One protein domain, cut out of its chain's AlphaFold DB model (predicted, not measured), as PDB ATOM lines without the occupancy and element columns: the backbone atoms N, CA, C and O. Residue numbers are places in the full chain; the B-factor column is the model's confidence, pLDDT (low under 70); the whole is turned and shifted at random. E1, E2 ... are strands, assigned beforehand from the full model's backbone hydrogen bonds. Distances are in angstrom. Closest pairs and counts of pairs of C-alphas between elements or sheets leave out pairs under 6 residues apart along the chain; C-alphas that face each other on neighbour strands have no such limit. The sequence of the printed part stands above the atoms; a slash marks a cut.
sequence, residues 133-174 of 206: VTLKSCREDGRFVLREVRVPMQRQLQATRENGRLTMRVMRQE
ATOM      1  N   VAL A 133     153.076 125.402 166.137       70.81
ATOM      2  CA  VAL A 133     152.005 125.119 165.187       70.81
ATOM      3  C   VAL A 133     152.552 125.292 163.771       70.81
ATOM      4  O   VAL A 133     153.114 126.335 163.435       70.81
ATOM      5  N   THR A 134     152.375 124.272 162.939       75.94
ATOM      6  CA  THR A 134     152.644 124.304 161.496       75.94
ATOM      7  C   THR A 134     151.363 123.999 160.741       75.94
ATOM      8  O   THR A 134     150.648 123.069 161.100       75.94
ATOM      9  N   LEU A 135     151.070 124.755 159.685       87.31
ATOM     10  CA  LEU A 135     149.952 124.444 158.798       87.31
ATOM     11  C   LEU A 135     150.430 123.470 157.719       87.31
ATOM     12  O   LEU A 135     151.383 123.771 157.001       87.31
ATOM     13  N   LYS A 136     149.771 122.315 157.602       86.94
ATOM     14  CA  LYS A 136     149.976 121.372 156.498       86.94
ATOM     15  C   LYS A 136     148.892 121.604 155.451       86.94
ATOM     16  O   LYS A 136     147.707 121.536 155.768       86.94
ATOM     17  N   SER A 137     149.299 121.846 154.210       88.38
ATOM     18  CA  SER A 137     148.389 121.868 153.067       88.38
ATOM     19  C   SER A 137     147.945 120.457 152.686       88.38
ATOM     20  O   SER A 137     148.774 119.554 152.552       88.38
ATOM     21  N   CYS A 138     146.654 120.292 152.444       90.31
ATOM     22  CA  CYS A 138     146.044 119.094 151.881       90.31
ATOM     23  C   CYS A 138     145.028 119.482 150.800       90.31
ATOM     24  O   CYS A 138     144.539 120.614 150.759       90.31
ATOM     25  N   ARG A 139     144.738 118.540 149.899       92.94
ATOM     26  CA  ARG A 139     143.605 118.630 148.977       92.94
ATOM     27  C   ARG A 139     142.518 117.681 149.462       92.94
ATOM     28  O   ARG A 139     142.793 116.504 149.672       92.94
ATOM     29  N   GLU A 140     141.318 118.209 149.644       93.69
ATOM     30  CA  GLU A 140     140.118 117.487 150.080       93.69
ATOM     31  C   GLU A 140     138.988 117.910 149.143       93.69
ATOM     32  O   GLU A 140     138.778 119.107 148.948       93.69
ATOM     33  N   ASP A 141     138.330 116.954 148.485       91.50
ATOM     34  CA  ASP A 141     137.246 117.196 147.516       91.50
ATOM     35  C   ASP A 141     137.594 118.245 146.436       91.50
ATOM     36  O   ASP A 141     136.805 119.128 146.090       91.50
ATOM     37  N   GLY A 142     138.837 118.195 145.939       93.94
ATOM     38  CA  GLY A 142     139.384 119.145 144.960       93.94
ATOM     39  C   GLY A 142     139.723 120.537 145.517       93.94
ATOM     40  O   GLY A 142     140.216 121.387 144.777       93.94
ATOM     41  N   ARG A 143     139.501 120.794 146.811       94.44
ATOM     42  CA  ARG A 143     139.729 122.088 147.474       94.44
ATOM     43  C   ARG A 143     141.017 122.080 148.286       94.44
ATOM     44  O   ARG A 143     141.405 121.067 148.859       94.44
ATOM     45  N   PHE A 144     141.674 123.234 148.359       92.44
ATOM     46  CA  PHE A 144     142.861 123.430 149.189       92.44
ATOM     47  C   PHE A 144     142.458 123.717 150.640       92.44
ATOM     48  O   PHE A 144     141.750 124.687 150.910       92.44
ATOM     49  N   VAL A 145     142.941 122.892 151.568       94.75
ATOM     50  CA  VAL A 145     142.691 123.005 153.010       94.75
ATOM     51  C   VAL A 145     144.028 123.155 153.739       94.75
ATOM     52  O   VAL A 145     145.017 122.504 153.400       94.75
ATOM     53  N   LEU A 146     144.069 124.024 154.751       94.31
ATOM     54  CA  LEU A 146     145.197 124.150 155.676       94.31
ATOM     55  C   LEU A 146     144.814 123.518 157.013       94.31
ATOM     56  O   LEU A 146     143.992 124.064 157.745       94.31
ATOM     57  N   ARG A 147     145.422 122.375 157.343       92.00
ATOM     58  CA  ARG A 147     145.224 121.697 158.631       92.00
ATOM     59  C   ARG A 147     146.272 122.150 159.642       92.00
ATOM     60  O   ARG A 147     147.467 122.155 159.339       92.00
ATOM     61  N   GLU A 148     145.836 122.489 160.853       90.25
ATOM     62  CA  GLU A 148     146.740 122.734 161.978       90.25
ATOM     63  C   GLU A 148     147.431 121.425 162.383       90.25
ATOM     64  O   GLU A 148     146.776 120.455 162.759       90.25
ATOM     65  N   VAL A 149     148.761 121.401 162.332       85.38
ATOM     66  CA  VAL A 149     149.588 120.313 162.858       85.38
ATOM     67  C   VAL A 149     150.449 120.873 163.980       85.38
ATOM     68  O   VAL A 149     151.335 121.703 163.761       85.38
ATOM     69  N   ARG A 150     150.198 120.398 165.199       82.88
ATOM     70  CA  ARG A 150     151.044 120.678 166.359       82.88
ATOM     71  C   ARG A 150     152.260 119.771 166.289       82.88
ATOM     72  O   ARG A 150     152.122 118.558 166.415       82.88
ATOM     73  N   VAL A 151     153.445 120.344 166.084       74.88
ATOM     74  CA  VAL A 151     154.686 119.567 166.163       74.88
ATOM     75  C   VAL A 151     154.948 119.271 167.643       74.88
ATOM     76  O   VAL A 151     155.139 120.225 168.406       74.88
ATOM     77  N   PRO A 152     154.947 117.997 168.086       65.00
ATOM     78  CA  PRO A 152     155.263 117.674 169.471       65.00
ATOM     79  C   PRO A 152     156.699 118.111 169.764       65.00
ATOM     80  O   PRO A 152     157.614 117.872 168.973       65.00
ATOM     81  N   MET A 153     156.919 118.757 170.910       64.38
ATOM     82  CA  MET A 153     158.206 119.374 171.267       64.38
ATOM     83  C   MET A 153     159.272 118.347 171.717       64.38
ATOM     84  O   MET A 153     160.198 118.673 172.453       64.38
ATOM     85  N   GLN A 154     159.159 117.104 171.242       61.25
ATOM     86  CA  GLN A 154     159.903 115.924 171.699       61.25
ATOM     87  C   GLN A 154     161.375 115.875 171.276       61.25
ATOM     88  O   GLN A 154     162.106 114.977 171.685       61.25
ATOM     89  N   ARG A 155     161.831 116.828 170.456       61.81
ATOM     90  CA  ARG A 155     163.236 116.972 170.044       61.81
ATOM     91  C   ARG A 155     163.599 118.449 169.974       61.81
ATOM     92  O   ARG A 155     163.541 119.069 168.912       61.81
ATOM     93  N   GLN A 156     163.952 119.028 171.119       65.56
ATOM     94  CA  GLN A 156     164.460 120.397 171.169       65.56
ATOM     95  C   GLN A 156     165.915 120.395 170.692       65.56
ATOM     96  O   GLN A 156     166.832 120.044 171.430       65.56
ATOM     97  N   LEU A 157     166.126 120.748 169.424       74.88
ATOM     98  CA  LEU A 157     167.466 120.958 168.883       74.88
ATOM     99  C   LEU A 157     168.031 122.255 169.472       74.88
ATOM    100  O   LEU A 157     167.629 123.348 169.071       74.88
ATOM    101  N   GLN A 158     168.960 122.144 170.420       76.25
ATOM    102  CA  GLN A 158     169.666 123.304 170.950       76.25
ATOM    103  C   GLN A 158     170.747 123.715 169.949       76.25
ATOM    104  O   GLN A 158     171.663 122.943 169.666       76.25
ATOM    105  N   ALA A 159     170.644 124.930 169.417       81.88
ATOM    106  CA  ALA A 159     171.659 125.521 168.554       81.88
ATOM    107  C   ALA A 159     172.530 126.497 169.359       81.88
ATOM    108  O   ALA A 159     172.022 127.483 169.895       81.88
ATOM    109  N   THR A 160     173.836 126.242 169.421       79.94
ATOM    110  CA  THR A 160     174.846 127.141 170.002       79.94
ATOM    111  C   THR A 160     175.843 127.565 168.923       79.94
ATOM    112  O   THR A 160     176.006 126.887 167.908       79.94
ATOM    113  N   ARG A 161     176.513 128.709 169.108       81.81
ATOM    114  CA  ARG A 161     177.634 129.113 168.249       81.81
ATOM    115  C   ARG A 161     178.914 129.104 169.067       81.81
ATOM    116  O   ARG A 161     179.088 129.932 169.952       81.81
ATOM    117  N   GLU A 162     179.806 128.181 168.740       83.88
ATOM    118  CA  GLU A 162     181.058 127.924 169.450       83.88
ATOM    119  C   GLU A 162     182.197 127.976 168.416       83.88
ATOM    120  O   GLU A 162     182.071 127.437 167.316       83.88
ATOM    121  N   ASN A 163     183.293 128.683 168.714       77.69
ATOM    122  CA  ASN A 163     184.463 128.810 167.823       77.69
ATOM    123  C   ASN A 163     184.118 129.238 166.376       77.69
ATOM    124  O   ASN A 163     184.668 128.737 165.396       77.69
ATOM    125  N   GLY A 164     183.140 130.141 166.234       84.56
ATOM    126  CA  GLY A 164     182.645 130.641 164.947       84.56
ATOM    127  C   GLY A 164     181.714 129.688 164.182       84.56
ATOM    128  O   GLY A 164     180.998 130.162 163.293       84.56
ATOM    129  N   ARG A 165     181.661 128.402 164.555       84.31
ATOM    130  CA  ARG A 165     180.838 127.344 163.946       84.31
ATOM    131  C   ARG A 165     179.479 127.222 164.641       84.31
ATOM    132  O   ARG A 165     179.323 127.620 165.793       84.31
ATOM    133  N   LEU A 166     178.486 126.695 163.926       84.06
ATOM    134  CA  LEU A 166     177.172 126.361 164.479       84.06
ATOM    135  C   LEU A 166     177.201 124.918 164.996       84.06
ATOM    136  O   LEU A 166     177.477 124.001 164.226       84.06
ATOM    137  N   THR A 167     176.883 124.730 166.272       85.00
ATOM    138  CA  THR A 167     176.770 123.426 166.927       85.00
ATOM    139  C   THR A 167     175.295 123.156 167.207       85.00
ATOM    140  O   THR A 167     174.601 124.010 167.756       85.00
ATOM    141  N   MET A 168     174.796 121.977 166.834       84.69
ATOM    142  CA  MET A 168     173.422 121.552 167.122       84.69
ATOM    143  C   MET A 168     173.439 120.306 168.004       84.69
ATOM    144  O   MET A 168     174.086 119.318 167.665       84.69
ATOM    145  N   ARG A 169     172.724 120.348 169.131       80.88
ATOM    146  CA  ARG A 169     172.614 119.246 170.096       80.88
ATOM    147  C   ARG A 169     171.173 118.748 170.140       80.88
ATOM    148  O   ARG A 169     170.243 119.549 170.231       80.88
ATOM    149  N   VAL A 170     170.978 117.432 170.073       81.00
ATOM    150  CA  VAL A 170     169.655 116.811 170.228       81.00
ATOM    151  C   VAL A 170     169.378 116.637 171.716       81.00
ATOM    152  O   VAL A 170     169.887 115.699 172.325       81.00
ATOM    153  N   MET A 171     168.568 117.519 172.304       74.19
ATOM    154  CA  MET A 171     168.087 117.301 173.668       74.19
ATOM    155  C   MET A 171     167.050 116.175 173.634       74.19
ATOM    156  O   MET A 171     166.016 116.301 172.967       74.19
ATOM    157  N   ARG A 172     167.332 115.070 174.330       68.56
ATOM    158  CA  ARG A 172     166.299 114.091 174.684       68.56
ATOM    159  C   ARG A 172     165.423 114.729 175.759       68.56
ATOM    160  O   ARG A 172     165.948 115.393 176.647       68.56
ATOM    161  N   GLN A 173     164.110 114.553 175.663       65.75
ATOM    162  CA  GLN A 173     163.271 114.755 176.837       65.75
ATOM    163  C   GLN A 173     163.495 113.544 177.738       65.75
ATOM    164  O   GLN A 173     163.319 112.412 177.288       65.75
ATOM    165  N   GLU A 174     163.930 113.787 178.970       57.59
ATOM    166  CA  GLU A 174     163.728 112.831 180.052       57.59
ATOM    167  C   GLU A 174     162.208 112.731 180.224       57.59
ATOM    168  O   GLU A 174     161.545 113.714 180.561       57.59
TER     169      GLU A 174
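Overview. This is residues 133 to 174 of the 206 residues of an uncharacterized protein of Vanilla planifolia (UniProt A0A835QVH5). Two separate two-stranded hairpins, E1 with E2 and E3 with E4, are joined end to end by residues 151 to 154 and spread as a wide, open V, with their turns at the two far tips. There is no shared core: each hairpin is an arm of its own, and residues 139 to 144 and 161 to 166, at the two turns, stick out free. The printed part has 42 residues, with no named helix and four named strands in the order E1, E2, E3, E4, which form two antiparallel sheets of two strands each; the class is all strand. It is extended, with a radius of gyration of the C-alphas of 17.0 A, and its flat outline spans 52 by 28 by 10 A.

Arrangement. E1, residues 133 to 140, and E2, residues 143 to 150, are antiparallel neighbours and form a hairpin, with 151 degrees between their directions. C-alphas 133 and 150 face each other at 4.7 A, and C-alphas 140 and 143 at 5.3 A. N 134 and O 149 are within hydrogen-bond range at 2.9 A, as are N 143 and O 140 at 2.8 A. E3, residues 155 to 162, and E4, residues 165 to 172, form the second hairpin, antiparallel with 153 degrees between their directions. C-alphas 159 and 168 face each other at 4.6 A. N 167 and O 160 are within hydrogen-bond range at 2.8 A, and N 171 and O 156 at 3.2 A. E2 and E3 are apart, although a tight link of four residues joins them. E1 is apart from both E3 and E4, and E2 is apart from E4.

Along the chain. E1 begins at C-alpha 133, at (152.005, 125.119, 165.187), and is 20.7 A long from first to last C-alpha. E2 runs 22.1 A from Arg 143 to Arg 150, whose C-alpha is at (151.044, 120.678, 166.359). E3 runs 20.9 A from Arg 155 to Glu 162. E4 runs 22.4 A from Arg 165 to Arg 172, and its last C-alpha is at (166.299, 114.091, 174.684).

Size, cuts and confidence. The two C-alphas farthest apart are those of Asp 141 and Asn 163, at 52.7 A. The first and last printed C-alphas, of Val 133 and Glu 174, are 22.6 A apart. The printed part has no cut, and the links E1 to E2, E2 to E3 and E3 to E4 are tight. The mean pLDDT of the printed part is 80.9; residues 152 to 156 and 172 to 174 of the model are under 70.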